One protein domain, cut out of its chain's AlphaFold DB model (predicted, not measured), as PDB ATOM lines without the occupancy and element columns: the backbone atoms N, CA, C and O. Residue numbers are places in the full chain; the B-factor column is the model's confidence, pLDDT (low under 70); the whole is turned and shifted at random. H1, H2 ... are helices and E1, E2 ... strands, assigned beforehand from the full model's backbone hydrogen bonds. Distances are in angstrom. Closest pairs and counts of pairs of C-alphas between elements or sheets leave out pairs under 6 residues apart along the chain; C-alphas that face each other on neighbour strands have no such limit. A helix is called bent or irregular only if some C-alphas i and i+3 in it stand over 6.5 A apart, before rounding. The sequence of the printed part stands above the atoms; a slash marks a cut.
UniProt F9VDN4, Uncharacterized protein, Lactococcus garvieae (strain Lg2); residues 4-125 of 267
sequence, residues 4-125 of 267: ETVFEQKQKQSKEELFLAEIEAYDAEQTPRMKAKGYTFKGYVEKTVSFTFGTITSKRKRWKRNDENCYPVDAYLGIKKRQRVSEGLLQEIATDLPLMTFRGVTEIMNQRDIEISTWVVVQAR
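AT A GLANCE: This is residues 4 to 125 of the 267 residues of an uncharacterized protein of Lactococcus garvieae (strain Lg2) (UniProt F9VDN4). A long helix, H1, runs along one face of a long strand hairpin, E1 and E2, with the short strand E3 beside E2; a cluster of three helices, H3, H4 and H5, sits near the E1-E2 turn. The printed part has 122 residues, in the order H1 E1 E2 E3 H2 H3 H4 H5. The antiparallel sheet runs E1 E2 E3, and the class is mixed, helices and strands. The whole is only just loose, close to compact, with a radius of gyration of the C-alphas of 16.7 A, and spans 50 by 33 by 18 A.

IN THESE COORDINATES: Find C-alpha 4 at (-1.361, -12.737, 60.887); from there H1 runs 49.1 A to residue 36, with a kink of 31 degrees near residue 30, and is only just irregular, C-alphas 29 and 32 being 7.0 A apart. Next come E1, residues 40 to 51, 29.5 A, bending by 69 degrees at residue 43; E2, 54 to 65, 32.7 A; E3, 68 to 70; H2, 72 to 76; H3, 87 to 96; H4, 102 to 111; and H5, 118 to 125, ending at (1.719, -15.085, 93.790).

HOW THE PARTS SIT: E1, E2 and E3 form a meander, each strand the antiparallel neighbour of the one before; look at N 47 and O 58, 2.9 A, and N 70 and O 63, 2.8 A. H1 is on the sheet at a height of 7.8 A, along E2 at 4 degrees on the local plane: two layers, a helix on one face. Its residues 23 to 30 touch H2, closest C-alphas Asp 27 and Val 73, 6.5 A. H2 and H3 only graze the sheet. H5 touches H3, about perpendicular at 89 degrees, with C-alphas Leu 90 and Ala 124 closest at 4.8 A. H5 touches H4, closest C-alphas Phe 102 and Thr 118, 6.2 A. H1 is apart from H3, H4 and H5. Every O i to N i+4 pair is within hydrogen-bond range in H2, H3, H4 and H5, and 26 of 29 in H1.

THE WHOLE: The C-alphas of Glu 4 and Asn 66 are the two farthest apart, 51.9 A. The printed part has no cut, no link is long, and no printed residue is under 70 in pLDDT.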
ATOM      1  N   GLU A   4      -1.087 -12.306  59.509       90.00
ATOM      2  CA  GLU A   4      -1.361 -12.737  60.887       90.00
ATOM      3  C   GLU A   4      -1.373 -11.555  61.860       90.00
ATOM      4  O   GLU A   4      -2.370 -11.328  62.535       90.00
ATOM      5  N   THR A   5      -0.335 -10.714  61.834       87.12
ATOM      6  CA  THR A   5      -0.242  -9.522  62.691       87.12
ATOM      7  C   THR A   5      -1.396  -8.545  62.445       87.12
ATOM      8  O   THR A   5      -1.932  -7.952  63.377       87.12
ATOM      9  N   VAL A   6      -1.805  -8.370  61.184       91.06
ATOM     10  CA  VAL A   6      -2.933  -7.490  60.835       91.06
ATOM     11  C   VAL A   6      -4.258  -8.077  61.331       91.06
ATOM     12  O   VAL A   6      -5.133  -7.340  61.788       91.06
ATOM     13  N   PHE A   7      -4.431  -9.395  61.236       92.50
ATOM     14  CA  PHE A   7      -5.632 -10.076  61.709       92.50
ATOM     15  C   PHE A   7      -5.739 -10.044  63.239       92.50
ATOM     16  O   PHE A   7      -6.803  -9.719  63.766       92.50
ATOM     17  N   GLU A   8      -4.635 -10.284  63.948       88.31
ATOM     18  CA  GLU A   8      -4.552 -10.176  65.408       88.31
ATOM     19  C   GLU A   8      -4.925  -8.773  65.896       88.31
ATOM     20  O   GLU A   8      -5.744  -8.631  66.805       88.31
ATOM     21  N   GLN A   9      -4.409  -7.726  65.243       87.75
ATOM     22  CA  GLN A   9      -4.763  -6.339  65.558       87.75
ATOM     23  C   GLN A   9      -6.265  -6.070  65.396       87.75
ATOM     24  O   GLN A   9      -6.879  -5.468  66.277       87.75
ATOM     25  N   LYS A  10      -6.883  -6.557  64.312       92.06
ATOM     26  CA  LYS A  10      -8.337  -6.429  64.101       92.06
ATOM     27  C   LYS A  10      -9.136  -7.171  65.167       92.06
ATOM     28  O   LYS A  10     -10.123  -6.644  65.675       92.06
ATOM     29  N   GLN A  11      -8.715  -8.385  65.519       91.62
ATOM     30  CA  GLN A  11      -9.382  -9.172  66.552       91.62
ATOM     31  C   GLN A  11      -9.283  -8.485  67.920       91.62
ATOM     32  O   GLN A  11     -10.257  -8.469  68.671       91.62
ATOM     33  N   LYS A  12      -8.126  -7.894  68.235       88.06
ATOM     34  CA  LYS A  12      -7.914  -7.118  69.458       88.06
ATOM     35  C   LYS A  12      -8.830  -5.899  69.509       88.06
ATOM     36  O   LYS A  12      -9.547  -5.733  70.491       88.06
ATOM     37  N   GLN A  13      -8.858  -5.105  68.439       91.25
ATOM     38  CA  GLN A  13      -9.727  -3.933  68.348       91.25
ATOM     39  C   GLN A  13     -11.202  -4.320  68.527       91.25
ATOM     40  O   GLN A  13     -11.909  -3.712  69.323       91.25
ATOM     41  N   SER A  14     -11.650  -5.391  67.866       94.25
ATOM     42  CA  SER A  14     -13.022  -5.883  68.006       94.25
ATOM     43  C   SER A  14     -13.360  -6.305  69.442       94.25
ATOM     44  O   SER A  14     -14.441  -5.984  69.932       94.25
ATOM     45  N   LYS A  15     -12.443  -6.987  70.148       93.69
ATOM     46  CA  LYS A  15     -12.631  -7.352  71.564       93.69
ATOM     47  C   LYS A  15     -12.730  -6.118  72.463       93.69
ATOM     48  O   LYS A  15     -13.565  -6.097  73.363       93.69
ATOM     49  N   GLU A  16     -11.891  -5.111  72.224       94.31
ATOM     50  CA  GLU A  16     -11.915  -3.858  72.978       94.31
ATOM     51  C   GLU A  16     -13.233  -3.103  72.771       94.31
ATOM     52  O   GLU A  16     -13.875  -2.718  73.746       94.31
ATOM     53  N   GLU A  17     -13.682  -2.960  71.524       95.50
ATOM     54  CA  GLU A  17     -14.951  -2.308  71.185       95.50
ATOM     55  C   GLU A  17     -16.151  -3.023  71.819       95.50
ATOM     56  O   GLU A  17     -16.999  -2.374  72.435       95.50
ATOM     57  N   LEU A  18     -16.195  -4.359  71.732       96.75
ATOM     58  CA  LEU A  18     -17.238  -5.174  72.362       96.75
ATOM     59  C   LEU A  18     -17.267  -4.976  73.879       96.75
ATOM     60  O   LEU A  18     -18.334  -4.749  74.451       96.75
ATOM     61  N   PHE A  19     -16.100  -5.016  74.524       96.44
ATOM     62  CA  PHE A  19     -15.999  -4.819  75.964       96.44
ATOM     63  C   PHE A  19     -16.458  -3.415  76.373       96.44
ATOM     64  O   PHE A  19     -17.257  -3.269  77.295       96.44
ATOM     65  N   LEU A  20     -15.991  -2.368  75.687       96.62
ATOM     66  CA  LEU A  20     -16.373  -0.989  75.999       96.62
ATOM     67  C   LEU A  20     -17.881  -0.755  75.825       96.62
ATOM     68  O   LEU A  20     -18.487  -0.102  76.677       96.62
ATOM     69  N   ALA A  21     -18.488  -1.333  74.784       96.81
ATOM     70  CA  ALA A  21     -19.930  -1.272  74.564       96.81
ATOM     71  C   ALA A  21     -20.718  -1.975  75.684       96.81
ATOM     72  O   ALA A  21     -21.724  -1.444  76.158       96.81
ATOM     73  N   GLU A  22     -20.248  -3.135  76.153       96.62
ATOM     74  CA  GLU A  22     -20.856  -3.847  77.281       96.62
ATOM     75  C   GLU A  22     -20.801  -3.015  78.571       96.62
ATOM     76  O   GLU A  22     -21.807  -2.883  79.275       96.62
ATOM     77  N   ILE A  23     -19.652  -2.390  78.859       96.12
ATOM     78  CA  ILE A  23     -19.503  -1.510  80.024       96.12
ATOM     79  C   ILE A  23     -20.463  -0.328  79.946       96.12
ATOM     80  O   ILE A  23     -21.120  -0.015  80.939       96.12
ATOM     81  N   GLU A  24     -20.563   0.325  78.789       95.56
ATOM     82  CA  GLU A  24     -21.458   1.465  78.603       95.56
ATOM     83  C   GLU A  24     -22.932   1.072  78.780       95.56
ATOM     84  O   GLU A  24     -23.671   1.756  79.501       95.56
ATOM     85  N   ALA A  25     -23.344  -0.057  78.196       96.00
ATOM     86  CA  ALA A  25     -24.692  -0.595  78.342       96.00
ATOM     87  C   ALA A  25     -25.023  -0.900  79.811       96.00
ATOM     88  O   ALA A  25     -26.063  -0.467  80.321       96.00
ATOM     89  N   TYR A  26     -24.108  -1.561  80.525       96.81
ATOM     90  CA  TYR A  26     -24.276  -1.850  81.946       96.81
ATOM     91  C   TYR A  26     -24.373  -0.563  82.783       96.81
ATOM     92  O   TYR A  26     -25.262  -0.416  83.626       96.81
ATOM     93  N   ASP A  27     -23.512   0.426  82.536       94.75
ATOM     94  CA  ASP A  27     -23.528   1.697  83.271       94.75
ATOM     95  C   ASP A  27     -24.806   2.518  82.993       94.75
ATOM     96  O   ASP A  27     -25.274   3.297  83.840       94.75
ATOM     97  N   ALA A  28     -25.399   2.378  81.804       94.00
ATOM     98  CA  ALA A  28     -26.717   2.920  81.488       94.00
ATOM     99  C   ALA A  28     -27.817   2.214  82.301       94.00
ATOM    100  O   ALA A  28     -28.571   2.898  83.002       94.00
ATOM    101  N   GLU A  29     -27.837   0.879  82.313       96.06
ATOM    102  CA  GLU A  29     -28.811   0.064  83.059       96.06
ATOM    103  C   GLU A  29     -28.788   0.347  84.573       96.06
ATOM    104  O   GLU A  29     -29.833   0.430  85.224       96.06
ATOM    105  N   GLN A  30     -27.607   0.566  85.161       95.50
ATOM    106  CA  GLN A  30     -27.484   0.828  86.601       95.50
ATOM    107  C   GLN A  30     -27.959   2.229  87.018       95.50
ATOM    108  O   GLN A  30     -28.226   2.469  88.197       95.50
ATOM    109  N   THR A  31     -28.100   3.168  86.081       94.56
ATOM    110  CA  THR A  31     -28.454   4.569  86.377       94.56
ATOM    111  C   THR A  31     -29.753   4.724  87.185       94.56
ATOM    112  O   THR A  31     -29.711   5.385  88.231       94.56
ATOM    113  N   PRO A  32     -30.902   4.145  86.780       95.81
ATOM    114  CA  PRO A  32     -32.132   4.215  87.573       95.81
ATOM    115  C   PRO A  32     -31.982   3.554  88.951       95.81
ATOM    116  O   PRO A  32     -32.420   4.128  89.949       95.81
ATOM    117  N   ARG A  33     -31.298   2.403  89.037       95.25
ATOM    118  CA  ARG A  33     -31.068   1.685  90.305       95.25
ATOM    119  C   ARG A  33     -30.258   2.523  91.295       95.25
ATOM    120  O   ARG A  33     -30.585   2.567  92.479       95.25
ATOM    121  N   MET A  34     -29.225   3.216  90.820       95.69
ATOM    122  CA  MET A  34     -28.392   4.078  91.662       95.69
ATOM    123  C   MET A  34     -29.167   5.290  92.185       95.69
ATOM    124  O   MET A  34     -29.080   5.596  93.376       95.69
ATOM    125  N   LYS A  35     -29.982   5.929  91.335       94.50
ATOM    126  CA  LYS A  35     -30.865   7.029  91.752       94.50
ATOM    127  C   LYS A  35     -31.878   6.576  92.808       94.50
ATOM    128  O   LYS A  35     -32.002   7.234  93.835       94.50
ATOM    129  N   ALA A  36     -32.533   5.429  92.604       94.94
ATOM    130  CA  ALA A  36     -33.487   4.865  93.563       94.94
ATOM    131  C   ALA A  36     -32.845   4.551  94.930       94.94
ATOM    132  O   ALA A  36     -33.478   4.712  95.967       94.94
ATOM    133  N   LYS A  37     -31.559   4.171  94.949       94.06
ATOM    134  CA  LYS A  37     -30.766   3.944  96.175       94.06
ATOM    135  C   LYS A  37     -30.257   5.234  96.850       94.06
ATOM    136  O   LYS A  37     -29.487   5.150  97.814       94.06
ATOM    137  N   GLY A  38     -30.637   6.409  96.343       94.88
ATOM    138  CA  GLY A  38     -30.248   7.719  96.877       94.88
ATOM    139  C   GLY A  38     -28.836   8.173  96.494       94.88
ATOM    140  O   GLY A  38     -28.276   9.047  97.154       94.88
ATOM    141  N   TYR A  39     -28.219   7.584  95.463       96.81
ATOM    142  CA  TYR A  39     -26.916   8.037  94.975       96.81
ATOM    143  C   TYR A  39     -27.055   9.184  93.973       96.81
ATOM    144  O   TYR A  39     -27.943   9.206  93.120       96.81
ATOM    145  N   THR A  40     -26.094  10.103  94.021       95.88
ATOM    146  CA  THR A  40     -25.980  11.224  93.082       95.88
ATOM    147  C   THR A  40     -24.855  10.981  92.086       95.88
ATOM    148  O   THR A  40     -23.765  10.536  92.455       95.88
ATOM    149  N   PHE A  41     -25.105  11.277  90.813       96.19
ATOM    150  CA  PHE A  41     -24.082  11.214  89.775       96.19
ATOM    151  C   PHE A  41     -23.094  12.379  89.934       96.19
ATOM    152  O   PHE A  41     -23.504  13.526  90.114       96.19
ATOM    153  N   LYS A  42     -21.789  12.090  89.882       96.12
ATOM    154  CA  LYS A  42     -20.704  13.068  90.089       96.12
ATOM    155  C   LYS A  42     -19.728  13.168  88.913       96.12
ATOM    156  O   LYS A  42     -18.640  13.718  89.094       96.12
ATOM    157  N   GLY A  43     -20.077  12.621  87.751       95.00
ATOM    158  CA  GLY A  43     -19.235  12.629  86.552       95.00
ATOM    159  C   GLY A  43     -18.641  11.265  86.205       95.00
ATOM    160  O   GLY A  43     -18.870  10.268  86.894       95.00
ATOM    161  N   TYR A  44     -17.873  11.242  85.121       95.00
ATOM    162  CA  TYR A  44     -17.167  10.059  84.640       95.00
ATOM    163  C   TYR A  44     -15.746  10.000  85.194       95.00
ATOM    164  O   TYR A  44     -15.126  11.027  85.468       95.00
ATOM    165  N   VAL A  45     -15.237   8.784  85.365       95.12
ATOM    166  CA  VAL A  45     -13.862   8.509  85.780       95.12
ATOM    167  C   VAL A  45     -13.310   7.389  84.911       95.12
ATOM    168  O   VAL A  45     -13.940   6.342  84.758       95.12
ATOM    169  N   GLU A  46     -12.113   7.588  84.380       95.31
ATOM    170  CA  GLU A  46     -11.408   6.568  83.608       95.31
ATOM    171  C   GLU A  46     -10.688   5.568  84.517       95.31
ATOM    172  O   GLU A  46     -10.316   5.856  85.665       95.31
ATOM    173  N   LYS A  47     -10.533   4.337  84.037       94.12
ATOM    174  CA  LYS A  47      -9.701   3.323  84.684       94.12
ATOM    175  C   LYS A  47      -9.174   2.345  83.659       94.12
ATOM    176  O   LYS A  47      -9.937   1.671  82.979       94.12
ATOM    177  N   THR A  48      -7.856   2.254  83.653       95.56
ATOM    178  CA  THR A  48      -7.095   1.250  82.925       95.56
ATOM    179  C   THR A  48      -6.965  -0.009  83.770       95.56
ATOM    180  O   THR A  48      -6.632   0.080  84.963       95.56
ATOM    181  N   VAL A  49      -7.287  -1.158  83.182       96.06
ATOM    182  CA  VAL A  49      -7.204  -2.482  83.809       96.06
ATOM    183  C   VAL A  49      -6.658  -3.478  82.793       96.06
ATOM    184  O   VAL A  49      -7.122  -3.512  81.656       96.06
ATOM    185  N   SER A  50      -5.702  -4.299  83.220       96.25
ATOM    186  CA  SER A  50      -5.163  -5.399  82.420       96.25
ATOM    187  C   SER A  50      -6.047  -6.644  82.564       96.25
ATOM    188  O   SER A  50      -6.295  -7.131  83.677       96.25
ATOM    189  N   PHE A  51      -6.527  -7.155  81.435       95.69
ATOM    190  CA  PHE A  51      -7.299  -8.389  81.302       95.69
ATOM    191  C   PHE A  51      -6.513  -9.428  80.497       95.69
ATOM    192  O   PHE A  51      -5.520  -9.100  79.852       95.69
ATOM    193  N   THR A  52      -6.981 -10.678  80.491       93.56
ATOM    194  CA  THR A  52      -6.402 -11.781  79.691       93.56
ATOM    195  C   THR A  52      -6.407 -11.499  78.182       93.56
ATOM    196  O   THR A  52      -5.651 -12.100  77.417       93.56
ATOM    197  N   PHE A  53      -7.260 -10.567  77.751       92.56
ATOM    198  CA  PHE A  53      -7.446 -10.149  76.365       92.56
ATOM    199  C   PHE A  53      -6.874  -8.760  76.043       92.56
ATOM    200  O   PHE A  53      -7.074  -8.280  74.929       92.56
ATOM    201  N   GLY A  54      -6.182  -8.112  76.985       93.81
ATOM    202  CA  GLY A  54      -5.532  -6.820  76.760       93.81
ATOM    203  C   GLY A  54      -5.700  -5.831  77.909       93.81
ATOM    204  O   GLY A  54      -6.516  -6.014  78.817       93.81
ATOM    205  N   THR A  55      -4.923  -4.753  77.860       95.31
ATOM    206  CA  THR A  55      -5.065  -3.613  78.771       95.31
ATOM    207  C   THR A  55      -6.072  -2.613  78.219       95.31
ATOM    208  O   THR A  55      -5.826  -1.992  77.192       95.31
ATOM    209  N   ILE A  56      -7.198  -2.435  78.919       95.12
ATOM    210  CA  ILE A  56      -8.301  -1.581  78.460       95.12
ATOM    211  C   ILE A  56      -8.515  -0.408  79.408       95.12
ATOM    212  O   ILE A  56      -8.570  -0.577  80.629       95.12
ATOM    213  N   THR A  57      -8.707   0.781  78.834       95.62
ATOM    214  CA  THR A  57      -9.148   1.978  79.557       95.62
ATOM    215  C   THR A  57     -10.633   2.216  79.319       95.62
ATOM    216  O   THR A  57     -11.038   2.594  78.227       95.62
ATOM    217  N   SER A  58     -11.450   2.035  80.358       94.69
ATOM    218  CA  SER A  58     -12.896   2.287  80.292       94.69
ATOM    219  C   SER A  58     -13.292   3.549  81.062       94.69
ATOM    220  O   SER A  58     -12.714   3.881  82.106       94.69
ATOM    221  N   LYS A  59     -14.311   4.254  80.555       94.56
ATOM    222  CA  LYS A  59     -15.005   5.335  81.267       94.56
ATOM    223  C   LYS A  59     -16.161   4.740  82.057       94.56
ATOM    224  O   LYS A  59     -16.975   4.019  81.501       94.56
ATOM    225  N   ARG A  60     -16.251   5.078  83.345       94.12
ATOM    226  CA  ARG A  60     -17.358   4.644  84.212       94.12
ATOM    227  C   ARG A  60     -17.926   5.789  85.035       94.12
ATOM    228  O   ARG A  60     -17.213   6.742  85.366       94.12
ATOM    229  N   LYS A  61     -19.199   5.700  85.399       95.38
ATOM    230  CA  LYS A  61     -19.898   6.692  86.220       95.38
ATOM    231  C   LYS A  61     -19.429   6.622  87.671       95.38
ATOM    232  O   LYS A  61     -19.385   5.559  88.292       95.38
ATOM    233  N   ARG A  62     -19.132   7.788  88.245       96.06
ATOM    234  CA  ARG A  62     -18.894   7.961  89.681       96.06
ATOM    235  C   ARG A  62     -20.190   8.361  90.366       96.06
ATOM    236  O   ARG A  62     -20.733   9.439  90.110       96.06
ATOM    237  N   TRP A  63     -20.633   7.523  91.291       96.44
ATOM    238  CA  TRP A  63     -21.794   7.773  92.133       96.44
ATOM    239  C   TRP A  63     -21.350   8.123  93.549       96.44
ATOM    240  O   TRP A  63     -20.408   7.523  94.057       96.44
ATOM    241  N   LYS A  64     -22.016   9.081  94.199       96.44
ATOM    242  CA  LYS A  64     -21.729   9.470  95.587       96.44
ATOM    243  C   LYS A  64     -23.006   9.475  96.423       96.44
ATOM    244  O   LYS A  64     -24.015  10.047  96.002       96.44
ATOM    245  N   ARG A  65     -22.939   8.865  97.605       95.12
ATOM    246  CA  ARG A  65     -23.957   8.945  98.663       95.12
ATOM    247  C   ARG A  65     -23.230   9.191  99.977       95.12
ATOM    248  O   ARG A  65     -22.296   8.460 100.291       95.12
ATOM    249  N   ASN A  66     -23.634  10.225 100.710       91.00
ATOM    250  CA  ASN A  66     -22.883  10.733 101.864       91.00
ATOM    251  C   ASN A  66     -21.425  10.993 101.453       91.00
ATOM    252  O   ASN A  66     -21.223  11.700 100.468       91.00
ATOM    253  N   ASP A  67     -20.437  10.379 102.109       90.31
ATOM    254  CA  ASP A  67     -19.014  10.472 101.746       90.31
ATOM    255  C   ASP A  67     -18.438   9.251 101.018       90.31
ATOM    256  O   ASP A  67     -17.239   9.186 100.735       90.31
ATOM    257  N   GLU A  68     -19.293   8.323 100.598       90.88
ATOM    258  CA  GLU A  68     -18.868   7.110  99.908       90.88
ATOM    259  C   GLU A  68     -19.031   7.224  98.392       90.88
ATOM    260  O   GLU A  68     -20.102   7.547  97.869       90.88
ATOM    261  N   ASN A  69     -17.948   6.914  97.673       92.94
ATOM    262  CA  ASN A  69     -17.977   6.753  96.224       92.94
ATOM    263  C   ASN A  69     -18.324   5.305  95.865       92.94
ATOM    264  O   ASN A  69     -17.724   4.372  96.396       92.94
ATOM    265  N   CYS A  70     -19.220   5.138  94.901       92.69
ATOM    266  CA  CYS A  70     -19.616   3.858  94.338       92.69
ATOM    267  C   CYS A  70     -19.344   3.839  92.827       92.69
ATOM    268  O   CYS A  70     -19.586   4.824  92.125       92.69
ATOM    269  N   TYR A  71     -18.845   2.699  92.348       95.00
ATOM    270  CA  TYR A  71     -18.525   2.436  90.946       95.00
ATOM    271  C   TYR A  71     -19.157   1.091  90.554       95.00
ATOM    272  O   TYR A  71     -18.519   0.054  90.735       95.00
ATOM    273  N   PRO A  72     -20.411   1.073  90.064       95.00
ATOM    274  CA  PRO A  72     -21.123  -0.169  89.752       95.00
ATOM    275  C   PRO A  72     -20.377  -1.073  88.764       95.00
ATOM    276  O   PRO A  72     -20.356  -2.284  88.952       95.00
ATOM    277  N   VAL A  73     -19.718  -0.483  87.764       95.62
ATOM    278  CA  VAL A  73     -18.868  -1.197  86.796       95.62
ATOM    279  C   VAL A  73     -17.714  -1.939  87.475       95.62
ATOM    280  O   VAL A  73     -17.438  -3.081  87.132       95.62
ATOM    281  N   ASP A  74     -17.059  -1.333  88.475       94.94
ATOM    282  CA  ASP A  74     -15.964  -2.003  89.193       94.94
ATOM    283  C   ASP A  74     -16.486  -3.242  89.940       94.94
ATOM    284  O   ASP A  74     -15.815  -4.268  89.957       94.94
ATOM    285  N   ALA A  75     -17.691  -3.162  90.519       93.25
ATOM    286  CA  ALA A  75     -18.327  -4.292  91.194       93.25
ATOM    287  C   ALA A  75     -18.760  -5.394  90.211       93.25
ATOM    288  O   ALA A  75     -18.543  -6.564  90.500       93.25
ATOM    289  N   TYR A  76     -19.314  -5.021  89.052       94.94
ATOM    290  CA  TYR A  76     -19.685  -5.955  87.980       94.94
ATOM    291  C   TYR A  76     -18.493  -6.778  87.495       94.94
ATOM    292  O   TYR A  76     -18.578  -7.993  87.378       94.94
ATOM    293  N   LEU A  77     -17.354  -6.114  87.299       94.12
ATOM    294  CA  LEU A  77     -16.119  -6.746  86.842       94.12
ATOM    295  C   LEU A  77     -15.332  -7.449  87.964       94.12
ATOM    296  O   LEU A  77     -14.240  -7.958  87.711       94.12
ATOM    297  N   GLY A  78     -15.813  -7.421  89.213       93.62
ATOM    298  CA  GLY A  78     -15.099  -7.982  90.366       93.62
ATOM    299  C   GLY A  78     -13.793  -7.251  90.722       93.62
ATOM    300  O   GLY A  78     -12.921  -7.801  91.394       93.62
ATOM    301  N   ILE A  79     -13.614  -6.001  90.286       92.88
ATOM    302  CA  ILE A  79     -12.354  -5.264  90.442       92.88
ATOM    303  C   ILE A  79     -12.361  -4.472  91.750       92.88
ATOM    304  O   ILE A  79     -13.054  -3.460  91.891       92.88
ATOM    305  N   LYS A  80     -11.499  -4.861  92.697       91.00
ATOM    306  CA  LYS A  80     -11.385  -4.190  94.000       91.00
ATOM    307  C   LYS A  80     -10.874  -2.748  93.872       91.00
ATOM    308  O   LYS A  80     -10.276  -2.321  92.878       91.00
ATOM    309  N   LYS A  81     -11.070  -1.956  94.932       87.81
ATOM    310  CA  LYS A  81     -10.585  -0.567  95.009       87.81
ATOM    311  C   LYS A  81      -9.066  -0.526  94.782       87.81
ATOM    312  O   LYS A  81      -8.322  -1.181  95.499       87.81
ATOM    313  N   ARG A  82      -8.615   0.292  93.819       86.69
ATOM    314  CA  ARG A  82      -7.213   0.429  93.345       86.69
ATOM    315  C   ARG A  82      -6.638  -0.762  92.564       86.69
ATOM    316  O   ARG A  82      -5.529  -0.631  92.056       86.69
ATOM    317  N   GLN A  83      -7.362  -1.868  92.412       90.50
ATOM    318  CA  GLN A  83      -6.924  -2.983  91.574       90.50
ATOM    319  C   GLN A  83      -6.929  -2.558  90.096       90.50
ATOM    320  O   GLN A  83      -7.865  -1.903  89.625       90.50
ATOM    321  N   ARG A  84      -5.844  -2.887  89.389       91.88
ATOM    322  CA  ARG A  84      -5.593  -2.547  87.974       91.88
ATOM    323  C   ARG A  84      -5.430  -3.787  87.094       91.88
ATOM    324  O   ARG A  84      -4.997  -3.678  85.959       91.88
ATOM    325  N   VAL A  85      -5.737  -4.960  87.631       94.06
ATOM    326  CA  VAL A  85      -5.522  -6.258  86.986       94.06
ATOM    327  C   VAL A  85      -6.728  -7.118  87.311       94.06
ATOM    328  O   VAL A  85      -7.129  -7.166  88.473       94.06
ATOM    329  N   SER A  86      -7.332  -7.746  86.311       94.81
ATOM    330  CA  SER A  86      -8.470  -8.645  86.523       94.81
ATOM    331  C   SER A  86      -8.067  -9.914  87.275       94.81
ATOM    332  O   SER A  86      -6.912 -10.334  87.237       94.81
ATOM    333  N   GLU A  87      -9.025 -10.539  87.955       92.44
ATOM    334  CA  GLU A  87      -8.787 -11.813  88.638       92.44
ATOM    335  C   GLU A  87      -8.447 -12.942  87.656       92.44
ATOM    336  O   GLU A  87      -7.511 -13.695  87.907       92.44
ATOM    337  N   GLY A  88      -9.114 -12.990  86.496       93.25
ATOM    338  CA  GLY A  88      -8.792 -13.959  85.444       93.25
ATOM    339  C   GLY A  88      -7.338 -13.855  84.971       93.25
ATOM    340  O   GLY A  88      -6.667 -14.869  84.822       93.25
ATOM    341  N   LEU A  89      -6.803 -12.635  84.833       94.69
ATOM    342  CA  LEU A  89      -5.386 -12.452  84.497       94.69
ATOM    343  C   LEU A  89      -4.451 -12.850  85.651       94.69
ATOM    344  O   LEU A  89      -3.371 -13.380  85.406       94.69
ATOM    345  N   LEU A  90      -4.844 -12.639  86.912       93.50
ATOM    346  CA  LEU A  90      -4.065 -13.135  88.055       93.50
ATOM    347  C   LEU A  90      -4.011 -14.670  88.087       93.50
ATOM    348  O   LEU A  90      -2.960 -15.213  88.416       93.50
ATOM    349  N   GLN A  91      -5.105 -15.351  87.731       91.44
ATOM    350  CA  GLN A  91      -5.172 -16.814  87.614       91.44
ATOM    351  C   GLN A  91      -4.318 -17.347  86.453       91.44
ATOM    352  O   GLN A  91      -3.602 -18.337  86.610       91.44
ATOM    353  N   GLU A  92      -4.346 -16.674  85.303       92.12
ATOM    354  CA  GLU A  92      -3.492 -17.017  84.165       92.12
ATOM    355  C   GLU A  92      -2.008 -16.894  84.544       92.12
ATOM    356  O   GLU A  92      -1.272 -17.877  84.494       92.12
ATOM    357  N   ILE A  93      -1.596 -15.734  85.073       91.50
ATOM    358  CA  ILE A  93      -0.218 -15.510  85.538       91.50
ATOM    359  C   ILE A  93       0.188 -16.541  86.595       91.50
ATOM    360  O   ILE A  93       1.318 -17.021  86.593       91.50
ATOM    361  N   ALA A  94      -0.717 -16.876  87.517       87.69
ATOM    362  CA  ALA A  94      -0.480 -17.876  88.550       87.69
ATOM    363  C   ALA A  94      -0.127 -19.258  87.984       87.69
ATOM    364  O   ALA A  94       0.708 -19.948  88.570       87.69
ATOM    365  N   THR A  95      -0.729 -19.631  86.856       86.19
ATOM    366  CA  THR A  95      -0.462 -20.895  86.159       86.19
ATOM    367  C   THR A  95       0.926 -20.893  85.510       86.19
ATOM    368  O   THR A  95       1.592 -21.924  85.485       86.19
ATOM    369  N   ASP A  96       1.404 -19.725  85.073       83.88
ATOM    370  CA  ASP A  96       2.717 -19.555  84.441       83.88
ATOM    371  C   ASP A  96       3.879 -19.443  85.445       83.88
ATOM    372  O   ASP A  96       5.027 -19.743  85.109       83.88
ATOM    373  N   LEU A  97       3.611 -19.021  86.690       80.38
ATOM    374  CA  LEU A  97       4.628 -18.804  87.732       80.38
ATOM    375  C   LEU A  97       5.608 -19.977  87.942       80.38
ATOM    376  O   LEU A  97       6.790 -19.699  88.162       80.38
ATOM    377  N   PRO A  98       5.184 -21.258  87.916       79.94
ATOM    378  CA  PRO A  98       6.099 -22.387  88.080       79.94
ATOM    379  C   PRO A  98       7.011 -22.619  86.868       79.94
ATOM    380  O   PRO A  98       8.038 -23.278  86.999       79.94
ATOM    381  N   LEU A  99       6.639 -22.104  85.693       83.94
ATOM    382  CA  LEU A  99       7.282 -22.428  84.419       83.94
ATOM    383  C   LEU A  99       8.408 -21.459  84.054       83.94
ATOM    384  O   LEU A  99       9.279 -21.795  83.252       83.94
ATOM    385  N   MET A 100       8.401 -20.244  84.605       85.19
ATOM    386  CA  MET A 100       9.312 -19.189  84.168       85.19
ATOM    387  C   MET A 100       9.602 -18.142  85.243       85.19
ATOM    388  O   MET A 100       8.964 -18.057  86.290       85.19
ATOM    389  N   THR A 101      10.594 -17.292  84.974       87.12
ATOM    390  CA  THR A 101      10.925 -16.173  85.865       87.12
ATOM    391  C   THR A 101       9.865 -15.075  85.803       87.12
ATOM    392  O   THR A 101       9.204 -14.891  84.783       87.12
ATOM    393  N   PHE A 102       9.769 -14.247  86.850       89.00
ATOM    394  CA  PHE A 102       8.814 -13.129  86.866       89.00
ATOM    395  C   PHE A 102       9.014 -12.144  85.706       89.00
ATOM    396  O   PHE A 102       8.050 -11.535  85.257       89.00
ATOM    397  N   ARG A 103      10.255 -11.980  85.223       86.69
ATOM    398  CA  ARG A 103      10.546 -11.151  84.043       86.69
ATOM    399  C   ARG A 103      10.053 -11.807  82.756       86.69
ATOM    400  O   ARG A 103       9.462 -11.116  81.937       86.69
ATOM    401  N   GLY A 104      10.238 -13.120  82.624       88.06
ATOM    402  CA  GLY A 104       9.706 -13.887  81.494       88.06
ATOM    403  C   GLY A 104       8.189 -13.746  81.383       88.06
ATOM    404  O   GLY A 104       7.695 -13.409  80.313       88.06
ATOM    405  N   VAL A 105       7.466 -13.855  82.507       90.12
ATOM    406  CA  VAL A 105       6.011 -13.614  82.531       90.12
ATOM    407  C   VAL A 105       5.681 -12.214  82.016       90.12
ATOM    408  O   VAL A 105       4.835 -12.060  81.143       90.12
ATOM    409  N   THR A 106       6.348 -11.172  82.532       90.56
ATOM    410  CA  THR A 106       6.071  -9.799  82.083       90.56
ATOM    411  C   THR A 106       6.369  -9.597  80.601       90.56
ATOM    412  O   THR A 106       5.638  -8.875  79.936       90.56
ATOM    413  N   GLU A 107       7.412 -10.235  80.074       90.88
ATOM    414  CA  GLU A 107       7.792 -10.128  78.667       90.88
ATOM    415  C   GLU A 107       6.754 -10.785  77.752       90.88
ATOM    416  O   GLU A 107       6.292 -10.146  76.812       90.88
ATOM    417  N   ILE A 108       6.304 -11.999  78.085       91.75
ATOM    418  CA  ILE A 108       5.253 -12.707  77.338       91.75
ATOM    419  C   ILE A 108       3.930 -11.934  77.375       91.75
ATOM    420  O   ILE A 108       3.249 -11.811  76.357       91.75
ATOM    421  N   MET A 109       3.561 -11.378  78.530       92.69
ATOM    422  CA  MET A 109       2.327 -10.594  78.649       92.69
ATOM    423  C   MET A 109       2.409  -9.292  77.847       92.69
ATOM    424  O   MET A 109       1.471  -8.960  77.126       92.69
ATOM    425  N   ASN A 110       3.554  -8.604  77.867       88.25
ATOM    426  CA  ASN A 110       3.762  -7.410  77.047       88.25
ATOM    427  C   ASN A 110       3.746  -7.726  75.540       88.25
ATOM    428  O   ASN A 110       3.211  -6.934  74.773       88.25
ATOM    429  N   GLN A 111       4.262  -8.885  75.108       89.25
ATOM    430  CA  GLN A 111       4.153  -9.346  73.711       89.25
ATOM    431  C   GLN A 111       2.697  -9.580  73.273       89.25
ATOM    432  O   GLN A 111       2.401  -9.532  72.084       89.25
ATOM    433  N   ARG A 112       1.785  -9.799  74.226       88.69
ATOM    434  CA  ARG A 112       0.336  -9.921  74.010       88.69
ATOM    435  C   ARG A 112      -0.420  -8.603  74.204       88.69
ATOM    436  O   ARG A 112      -1.643  -8.620  74.319       88.69
ATOM    437  N   ASP A 113       0.287  -7.475  74.292       87.44
ATOM    438  CA  ASP A 113      -0.263  -6.157  74.633       87.44
ATOM    439  C   ASP A 113      -1.017  -6.115  75.979       87.44
ATOM    440  O   ASP A 113      -1.952  -5.330  76.186       87.44
ATOM    441  N   ILE A 114      -0.620  -6.978  76.912       93.69
ATOM    442  CA  ILE A 114      -1.105  -6.989  78.288       93.69
ATOM    443  C   ILE A 114      -0.028  -6.331  79.141       93.69
ATOM    444  O   ILE A 114       0.893  -6.973  79.644       93.69
ATOM    445  N   GLU A 115      -0.154  -5.018  79.302       91.56
ATOM    446  CA  GLU A 115       0.789  -4.229  80.085       91.56
ATOM    447  C   GLU A 115       0.716  -4.615  81.565       91.56
ATOM    448  O   GLU A 115      -0.254  -4.307  82.271       91.56
ATOM    449  N   ILE A 116       1.765  -5.279  82.050       91.25
ATOM    450  CA  ILE A 116       1.937  -5.604  83.465       91.25
ATOM    451  C   ILE A 116       3.356  -5.302  83.935       91.25
ATOM    452  O   ILE A 116       4.339  -5.398  83.206       91.25
ATOM    453  N   SER A 117       3.473  -4.976  85.219       87.88
ATOM    454  CA  SER A 117       4.765  -4.860  85.892       87.88
ATOM    455  C   SER A 117       5.092  -6.136  86.662       87.88
ATOM    456  O   SER A 117       4.202  -6.911  87.020       87.88
ATOM    457  N   THR A 118       6.357  -6.317  87.046       86.06
ATOM    458  CA  THR A 118       6.768  -7.411  87.947       86.06
ATOM    459  C   THR A 118       5.975  -7.402  89.263       86.06
ATOM    460  O   THR A 118       5.761  -8.448  89.870       86.06
ATOM    461  N   TRP A 119       5.481  -6.238  89.703       86.69
ATOM    462  CA  TRP A 119       4.643  -6.136  90.900       86.69
ATOM    463  C   TRP A 119       3.309  -6.880  90.751       86.69
ATOM    464  O   TRP A 119       2.838  -7.469  91.721       86.69
ATOM    465  N   VAL A 120       2.726  -6.909  89.549       87.69
ATOM    466  CA  VAL A 120       1.508  -7.686  89.261       87.69
ATOM    467  C   VAL A 120       1.771  -9.178  89.420       87.69
ATOM    468  O   VAL A 120       0.978  -9.874  90.044       87.69
ATOM    469  N   VAL A 121       2.926  -9.654  88.956       87.44
ATOM    470  CA  VAL A 121       3.351 -11.051  89.129       87.44
ATOM    471  C   VAL A 121       3.480 -11.406  90.619       87.44
ATOM    472  O   VAL A 121       3.045 -12.467  91.063       87.44
ATOM    473  N   VAL A 122       3.980 -10.473  91.437       87.62
ATOM    474  CA  VAL A 122       3.986 -10.623  92.904       87.62
ATOM    475  C   VAL A 122       2.565 -10.656  93.482       87.62
ATOM    476  O   VAL A 122       2.317 -11.419  94.416       87.62
ATOM    477  N   GLN A 123       1.623  -9.865  92.954       86.56
ATOM    478  CA  GLN A 123       0.216  -9.951  93.368       86.56
ATOM    479  C   GLN A 123      -0.403 -11.300  93.003       86.56
ATOM    480  O   GLN A 123      -1.087 -11.870  93.846       86.56
ATOM    481  N   ALA A 124      -0.130 -11.836  91.811       87.56
ATOM    482  CA  ALA A 124      -0.604 -13.157  91.400       87.56
ATOM    483  C   ALA A 124      -0.088 -14.252  92.343       87.56
ATOM    484  O   ALA A 124      -0.860 -15.082  92.812       87.56
ATOM    485  N   ARG A 125       1.185 -14.184  92.756       85.81
ATOM    486  CA  ARG A 125       1.719 -15.085  93.790       85.81
ATOM    487  C   ARG A 125       0.937 -14.988  95.106       85.81
ATOM    488  O   ARG A 125       0.623 -16.016  95.697       85.81
TER     489      ARG A 125